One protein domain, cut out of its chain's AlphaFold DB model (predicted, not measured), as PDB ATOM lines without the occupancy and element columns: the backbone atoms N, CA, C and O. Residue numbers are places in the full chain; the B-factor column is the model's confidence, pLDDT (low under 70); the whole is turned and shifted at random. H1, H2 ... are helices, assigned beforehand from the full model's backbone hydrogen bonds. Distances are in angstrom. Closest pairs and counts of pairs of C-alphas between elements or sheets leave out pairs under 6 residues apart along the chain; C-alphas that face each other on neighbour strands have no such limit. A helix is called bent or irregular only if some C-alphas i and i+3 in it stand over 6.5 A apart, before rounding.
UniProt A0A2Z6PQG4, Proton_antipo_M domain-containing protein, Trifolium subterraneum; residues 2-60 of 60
ATOM      1  N   ILE A   2     198.576 126.047 178.233       89.25
ATOM      2  CA  ILE A   2     197.466 126.429 177.332       89.25
ATOM      3  C   ILE A   2     197.865 126.356 175.853       89.25
ATOM      4  O   ILE A   2     197.268 125.574 175.129       89.25
ATOM      5  N   TYR A   3     198.927 127.054 175.429       90.44
ATOM      6  CA  TYR A   3     199.399 126.995 174.036       90.44
ATOM      7  C   TYR A   3     199.680 125.561 173.556       90.44
ATOM      8  O   TYR A   3     199.268 125.186 172.470       90.44
ATOM      9  N   GLY A   4     200.311 124.728 174.387       89.06
ATOM     10  CA  GLY A   4     200.574 123.326 174.035       89.06
ATOM     11  C   GLY A   4     199.309 122.469 173.889       89.06
ATOM     12  O   GLY A   4     199.355 121.438 173.235       89.06
ATOM     13  N   SER A   5     198.186 122.897 174.475       84.44
ATOM     14  CA  SER A   5     196.896 122.195 174.393       84.44
ATOM     15  C   SER A   5     195.959 122.781 173.326       84.44
ATOM     16  O   SER A   5     195.066 122.080 172.862       84.44
ATOM     17  N   THR A   6     196.138 124.054 172.943       84.81
ATOM     18  CA  THR A   6     195.243 124.790 172.027       84.81
ATOM     19  C   THR A   6     195.896 125.222 170.713       84.81
ATOM     20  O   THR A   6     195.187 125.579 169.778       84.81
ATOM     21  N   GLY A   7     197.229 125.247 170.636       89.12
ATOM     22  CA  GLY A   7     197.995 125.794 169.510       89.12
ATOM     23  C   GLY A   7     197.853 127.310 169.324       89.12
ATOM     24  O   GLY A   7     198.304 127.842 168.314       89.12
ATOM     25  N   ALA A   8     197.225 128.011 170.273       88.75
ATOM     26  CA  ALA A   8     196.822 129.408 170.138       88.75
ATOM     27  C   ALA A   8     197.312 130.262 171.313       88.75
ATOM     28  O   ALA A   8     197.287 129.826 172.465       88.75
ATOM     29  N   THR A   9     197.718 131.498 171.025       90.00
ATOM     30  CA  THR A   9     198.059 132.520 172.034       90.00
ATOM     31  C   THR A   9     197.164 133.755 171.953       90.00
ATOM     32  O   THR A   9     197.074 134.504 172.923       90.00
ATOM     33  N   HIS A  10     196.481 133.970 170.824       94.00
ATOM     34  CA  HIS A  10     195.622 135.131 170.624       94.00
ATOM     35  C   HIS A  10     194.300 134.977 171.387       94.00
ATOM     36  O   HIS A  10     193.646 133.936 171.298       94.00
ATOM     37  N   PHE A  11     193.877 136.022 172.105       90.19
ATOM     38  CA  PHE A  11     192.699 135.954 172.978       90.19
ATOM     39  C   PHE A  11     191.398 135.658 172.231       90.19
ATOM     40  O   PHE A  11     190.609 134.857 172.713       90.19
ATOM     41  N   ASP A  12     191.197 136.229 171.042       91.19
ATOM     42  CA  ASP A  12     190.026 135.926 170.201       91.19
ATOM     43  C   ASP A  12     189.933 134.428 169.846       91.19
ATOM     44  O   ASP A  12     188.879 133.803 169.966       91.19
ATOM     45  N   GLN A  13     191.065 133.821 169.485       88.31
ATOM     46  CA  GLN A  13     191.133 132.402 169.150       88.31
ATOM     47  C   GLN A  13     190.935 131.527 170.393       88.31
ATOM     48  O   GLN A  13     190.203 130.541 170.343       88.31
ATOM     49  N   LEU A  14     191.535 131.907 171.525       87.50
ATOM     50  CA  LEU A  14     191.332 131.220 172.800       87.50
ATOM     51  C   LEU A  14     189.880 131.314 173.275       87.50
ATOM     52  O   LEU A  14     189.351 130.314 173.741       87.50
ATOM     53  N   ALA A  15     189.218 132.462 173.117       87.12
ATOM     54  CA  ALA A  15     187.813 132.628 173.471       87.12
ATOM     55  C   ALA A  15     186.932 131.687 172.644       87.12
ATOM     56  O   ALA A  15     186.149 130.929 173.208       87.12
ATOM     57  N   LYS A  16     187.125 131.633 171.323       85.62
ATOM     58  CA  LYS A  16     186.398 130.692 170.453       85.62
ATOM     59  C   LYS A  16     186.601 129.234 170.880       85.62
ATOM     60  O   LYS A  16     185.637 128.475 170.939       85.62
ATOM     61  N   ILE A  17     187.831 128.865 171.242       82.75
ATOM     62  CA  ILE A  17     188.170 127.513 171.706       82.75
ATOM     63  C   ILE A  17     187.548 127.210 173.079       82.75
ATOM     64  O   ILE A  17     187.007 126.132 173.273       82.75
ATOM     65  N   LEU A  18     187.597 128.143 174.030       80.69
ATOM     66  CA  LEU A  18     187.110 127.943 175.400       80.69
ATOM     67  C   LEU A  18     185.580 128.011 175.515       80.69
ATOM     68  O   LEU A  18     185.025 127.412 176.430       80.69
ATOM     69  N   THR A  19     184.903 128.715 174.601       79.25
ATOM     70  CA  THR A  19     183.434 128.883 174.618       79.25
ATOM     71  C   THR A  19     182.708 127.821 173.782       79.25
ATOM     72  O   THR A  19     181.531 127.568 174.010       79.25
ATOM     73  N   GLY A  20     183.395 127.199 172.813       73.00
ATOM     74  CA  GLY A  20     182.825 126.179 171.921       73.00
ATOM     75  C   GLY A  20     183.204 124.729 172.245       73.00
ATOM     76  O   GLY A  20     182.737 123.822 171.561       73.00
ATOM     77  N   TYR A  21     184.066 124.485 173.236       62.59
ATOM     78  CA  TYR A  21     184.541 123.140 173.572       62.59
ATOM     79  C   TYR A  21     183.723 122.537 174.718       62.59
ATOM     80  O   TYR A  21     183.855 122.953 175.871       62.59
ATOM     81  N   GLU A  22     182.910 121.524 174.407       54.66
ATOM     82  CA  GLU A  22     182.344 120.636 175.424       54.66
ATOM     83  C   GLU A  22     183.501 119.988 176.193       54.66
ATOM     84  O   GLU A  22     184.401 119.370 175.616       54.66
ATOM     85  N   ILE A  23     183.509 120.174 177.512       57.25
ATOM     86  CA  ILE A  23     184.524 119.665 178.434       57.25
ATOM     87  C   ILE A  23     184.378 118.135 178.534       57.25
ATOM     88  O   ILE A  23     183.949 117.587 179.542       57.25
ATOM     89  N   THR A  24     184.727 117.398 177.481       52.34
ATOM     90  CA  THR A  24     184.760 115.933 177.511       52.34
ATOM     91  C   THR A  24     186.148 115.470 177.955       52.34
ATOM     92  O   THR A  24     187.033 115.157 177.159       52.34
ATOM     93  N   GLY A  25     186.336 115.474 179.277       55.56
ATOM     94  CA  GLY A  25     187.097 114.489 180.059       55.56
ATOM     95  C   GLY A  25     188.624 114.401 179.923       55.56
ATOM     96  O   GLY A  25     189.305 114.406 180.941       55.56
ATOM     97  N   ALA A  26     189.197 114.309 178.718       52.03
ATOM     98  CA  ALA A  26     190.586 113.843 178.545       52.03
ATOM     99  C   ALA A  26     191.576 114.915 178.052       52.03
ATOM    100  O   ALA A  26     192.741 114.905 178.438       52.03
ATOM    101  N   ARG A  27     191.121 115.878 177.235       57.22
ATOM    102  CA  ARG A  27     191.945 117.000 176.726       57.22
ATOM    103  C   ARG A  27     191.867 118.259 177.605       57.22
ATOM    104  O   ARG A  27     192.643 119.194 177.429       57.22
ATOM    105  N   SER A  28     190.926 118.275 178.551       63.91
ATOM    106  CA  SER A  28     190.627 119.433 179.398       63.91
ATOM    107  C   SER A  28     191.662 119.661 180.503       63.91
ATOM    108  O   SER A  28     191.912 120.811 180.844       63.91
ATOM    109  N   SER A  29     192.332 118.621 181.020       77.00
ATOM    110  CA  SER A  29     193.253 118.776 182.161       77.00
ATOM    111  C   SER A  29     194.406 119.744 181.873       77.00
ATOM    112  O   SER A  29     194.732 120.565 182.724       77.00
ATOM    113  N   GLY A  30     194.978 119.721 180.664       84.56
ATOM    114  CA  GLY A  30     196.052 120.637 180.260       84.56
ATOM    115  C   GLY A  30     195.590 122.089 180.108       84.56
ATOM    116  O   GLY A  30     196.310 123.016 180.487       84.56
ATOM    117  N   ILE A  31     194.367 122.298 179.612       86.19
ATOM    118  CA  ILE A  31     193.751 123.627 179.508       86.19
ATOM    119  C   ILE A  31     193.378 124.136 180.904       86.19
ATOM    120  O   ILE A  31     193.734 125.256 181.253       86.19
ATOM    121  N   PHE A  32     192.755 123.297 181.733       85.06
ATOM    122  CA  PHE A  32     192.374 123.604 183.109       85.06
ATOM    123  C   PHE A  32     193.589 123.937 183.979       85.06
ATOM    124  O   PHE A  32     193.641 125.011 184.573       85.06
ATOM    125  N   MET A  33     194.613 123.078 183.992       91.50
ATOM    126  CA  MET A  33     195.862 123.340 184.718       91.50
ATOM    127  C   MET A  33     196.598 124.558 184.161       91.50
ATOM    128  O   MET A  33     197.218 125.312 184.913       91.50
ATOM    129  N   GLY A  34     196.497 124.800 182.854       91.19
ATOM    130  CA  GLY A  34     197.013 126.010 182.229       91.19
ATOM    131  C   GLY A  34     196.319 127.281 182.724       91.19
ATOM    132  O   GLY A  34     197.007 128.234 183.081       91.19
ATOM    133  N   ILE A  35     194.985 127.290 182.788       91.31
ATOM    134  CA  ILE A  35     194.195 128.418 183.305       91.31
ATOM    135  C   ILE A  35     194.470 128.617 184.796       91.31
ATOM    136  O   ILE A  35     194.736 129.740 185.217       91.31
ATOM    137  N   LEU A  36     194.493 127.534 185.578       93.00
ATOM    138  CA  LEU A  36     194.821 127.563 187.002       93.00
ATOM    139  C   LEU A  36     196.204 128.180 187.243       93.00
ATOM    140  O   LEU A  36     196.354 129.032 188.111       93.00
ATOM    141  N   SER A  37     197.202 127.813 186.438       94.06
ATOM    142  CA  SER A  37     198.559 128.363 186.553       94.06
ATOM    143  C   SER A  37     198.610 129.862 186.237       94.06
ATOM    144  O   SER A  37     199.289 130.614 186.935       94.06
ATOM    145  N   ILE A  38     197.871 130.320 185.216       94.00
ATOM    146  CA  ILE A  38     197.764 131.754 184.895       94.00
ATOM    147  C   ILE A  38     197.054 132.510 186.022       94.00
ATOM    148  O   ILE A  38     197.497 133.598 186.400       94.00
ATOM    149  N   ALA A  39     195.991 131.937 186.589       94.62
ATOM    150  CA  ALA A  39     195.307 132.507 187.741       94.62
ATOM    151  C   ALA A  39     196.267 132.629 188.931       94.62
ATOM    152  O   ALA A  39     196.457 133.729 189.435       94.62
ATOM    153  N   VAL A  40     196.958 131.552 189.317       96.25
ATOM    154  CA  VAL A  40     197.939 131.561 190.416       96.25
ATOM    155  C   VAL A  40     199.031 132.613 190.197       96.25
ATOM    156  O   VAL A  40     199.298 133.400 191.100       96.25
ATOM    157  N   GLY A  41     199.615 132.699 188.996       95.19
ATOM    158  CA  GLY A  41     200.618 133.724 188.678       95.19
ATOM    159  C   GLY A  41     200.072 135.155 188.768       95.19
ATOM    160  O   GLY A  41     200.755 136.060 189.248       95.19
ATOM    161  N   SER A  42     198.815 135.359 188.370       95.50
ATOM    162  CA  SER A  42     198.141 136.660 188.474       95.50
ATOM    163  C   SER A  42     197.834 137.024 189.930       95.50
ATOM    164  O   SER A  42     198.073 138.159 190.336       95.50
ATOM    165  N   LEU A  43     197.379 136.055 190.736       95.25
ATOM    166  CA  LEU A  43     197.163 136.208 192.178       95.25
ATOM    167  C   LEU A  43     198.467 136.523 192.921       95.25
ATOM    168  O   LEU A  43     198.464 137.345 193.838       95.25
ATOM    169  N   PHE A  44     199.578 135.908 192.514       94.62
ATOM    170  CA  PHE A  44     200.901 136.217 193.053       94.62
ATOM    171  C   PHE A  44     201.299 137.669 192.751       94.62
ATOM    172  O   PHE A  44     201.738 138.384 193.646       94.62
ATOM    173  N   LYS A  45     201.062 138.145 191.518       93.88
ATOM    174  CA  LYS A  45     201.394 139.516 191.088       93.88
ATOM    175  C   LYS A  45     200.618 140.604 191.836       93.88
ATOM    176  O   LYS A  45     201.151 141.690 192.034       93.88
ATOM    177  N   ILE A  46     199.377 140.329 192.241       94.81
ATOM    178  CA  ILE A  46     198.563 141.259 193.047       94.81
ATOM    179  C   ILE A  46     198.718 141.041 194.559       94.81
ATOM    180  O   ILE A  46     197.959 141.613 195.340       94.81
ATOM    181  N   THR A  47     199.660 140.193 194.985       92.19
ATOM    182  CA  THR A  47     199.935 139.927 196.404       92.19
ATOM    183  C   THR A  47     198.679 139.442 197.149       92.19
ATOM    184  O   THR A  47     198.340 139.897 198.250       92.19
ATOM    185  N   ALA A  48     197.938 138.521 196.518       93.38
ATOM    186  CA  ALA A  48     196.743 137.922 197.104       93.38
ATOM    187  C   ALA A  48     197.078 137.210 198.428       93.38
ATOM    188  O   ALA A  48     198.175 136.675 198.588       93.38
ATOM    189  N   VAL A  49     196.124 137.191 199.370       94.88
ATOM    190  CA  VAL A  49     196.326 136.777 200.779       94.88
ATOM    191  C   VAL A  49     197.145 135.486 200.950       94.88
ATOM    192  O   VAL A  49     198.106 135.519 201.717       94.88
ATOM    193  N   PRO A  50     196.874 134.388 200.215       91.31
ATOM    194  CA  PRO A  50     197.634 133.146 200.376       91.31
ATOM    195  C   PRO A  50     199.115 133.244 199.962       91.31
ATOM    196  O   PRO A  50     199.920 132.424 200.389       91.31
ATOM    197  N   PHE A  51     199.488 134.230 199.137       93.44
ATOM    198  CA  PHE A  51     200.836 134.393 198.573       93.44
ATOM    199  C   PHE A  51     201.644 135.528 199.216       93.44
ATOM    200  O   PHE A  51     202.825 135.686 198.906       93.44
ATOM    201  N   ARG A  52     201.046 136.304 200.129       89.12
ATOM    202  CA  ARG A  52     201.671 137.493 200.737       89.12
ATOM    203  C   ARG A  52     203.017 137.210 201.388       89.12
ATOM    204  O   ARG A  52     203.991 137.884 201.080       89.12
ATOM    205  N   ALA A  53     203.091 136.150 202.185       90.25
ATOM    206  CA  ALA A  53     204.318 135.777 202.884       90.25
ATOM    207  C   ALA A  53     205.485 135.451 201.931       90.25
ATOM    208  O   ALA A  53     206.645 135.659 202.275       90.25
ATOM    209  N   ALA A  54     205.204 134.929 200.733       87.88
ATOM    210  CA  ALA A  54     206.238 134.652 199.738       87.88
ATOM    211  C   ALA A  54     206.713 135.936 199.036       87.88
ATOM    212  O   ALA A  54     207.909 136.102 198.799       87.88
ATOM    213  N   VAL A  55     205.790 136.857 198.751       88.50
ATOM    214  CA  VAL A  55     206.107 138.172 198.172       88.50
ATOM    215  C   VAL A  55     206.950 139.010 199.139       88.50
ATOM    216  O   VAL A  55     207.971 139.557 198.736       88.50
ATOM    217  N   GLU A  56     206.585 139.048 200.422       86.38
ATOM    218  CA  GLU A  56     207.305 139.804 201.460       86.38
ATOM    219  C   GLU A  56     208.759 139.341 201.628       86.38
ATOM    220  O   GLU A  56     209.652 140.169 201.774       86.38
ATOM    221  N   ARG A  57     209.030 138.034 201.508       87.25
ATOM    222  CA  ARG A  57     210.401 137.485 201.548       87.25
ATOM    223  C   ARG A  57     211.284 137.901 200.373       87.25
ATOM    224  O   ARG A  57     212.493 137.750 200.465       87.25
ATOM    225  N   THR A  58     210.696 138.351 199.267       81.38
ATOM    226  CA  THR A  58     211.444 138.785 198.074       81.38
ATOM    227  C   THR A  58     211.706 140.297 198.093       81.38
ATOM    228  O   THR A  58     212.550 140.781 197.348       81.38
ATOM    229  N   ALA A  59     210.970 141.047 198.920       71.88
ATOM    230  CA  ALA A  59     211.061 142.503 199.026       71.88
ATOM    231  C   ALA A  59     211.980 142.993 200.166       71.88
ATOM    232  O   ALA A  59     212.205 144.199 200.267       71.88
ATOM    233  N   ALA A  60     212.463 142.081 201.016       58.78
ATOM    234  CA  ALA A  60     213.407 142.336 202.106       58.78
ATOM    235  C   ALA A  60     214.846 142.047 201.662       58.78
ATOM    236  O   ALA A  60     215.744 142.806 202.088       58.78
TER     237      ALA A  60
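AT A GLANCE: This is residues 2 to 60 of the 60 residues of the protein "Proton_antipo_M domain-containing protein" of Trifolium subterraneum (UniProt A0A2Z6PQG4). One long helix, H3, is the shaft of an elongated, open model, with a loose group of two short helices, H1 and H2, at its first half and a fourth helix, H4, making a corner at its far end. H1 packs on residues 30 to 35 of H3, while H2 is near H1 and touches no helix. The printed part has 59 residues with four named helices, in the order H1, H2, H3, H4, and no named strand; the class is all helix. The whole is loose, with a radius of gyration of the C-alphas of 15.0 A, and spans 45 by 24 by 17 A.

HOW THE PARTS SIT: H1, residues 2 to 6, and H2, residues 11 to 20, are close but not clearly touching; their closest C-alphas, those of Thr 6 and Leu 14, are 7.6 A apart. H1 touches H3, residues 28 to 45, which meets it with residues 30 to 35 alone; the closest C-alphas, those of Ile 2 and Gly 34, are 4.9 A apart. H2 and H3 are apart. H3, with residues 43 to 44 alone, touches H4, residues 49 to 59; the closest C-alphas, those of Phe 44 and Phe 51, are 5.8 A apart. H3 and H4 stand at a steep tilt of 56 degrees and run the same way. H4 is apart from H1 and H2. In H1, H2 and H3 every O i to N i+4 pair is within hydrogen-bond range; in H4, 4 of 7 are.

IN THESE COORDINATES: H1 begins at C-alpha 2, (197.466, 126.429, 177.332), and is 6.0 A long from first to last C-alpha. H2 measures 13.9 A in the same way. H3, the longest helix with 18 residues, runs 25.6 A from C-alpha 28 at (190.627, 119.433, 179.398) to C-alpha 45. H4 measures 15.9 A and ends at C-alpha 59, (211.061, 142.503, 199.026); it is irregular, with C-alphas 50 and 53 standing 7.6 A apart.

THE WHOLE: The two C-alphas farthest apart, those of Glu 22 and Ala 60, are 46.3 A apart. The printed part has no cut and ends at residue 60, the chain's last. The links H1 to H2 and H3 to H4 are tight, that from H2 to H3 is short, and no link is long. Mean pLDDT of the printed part is 84.0; residues 21 to 28 and residue 60 are under 70.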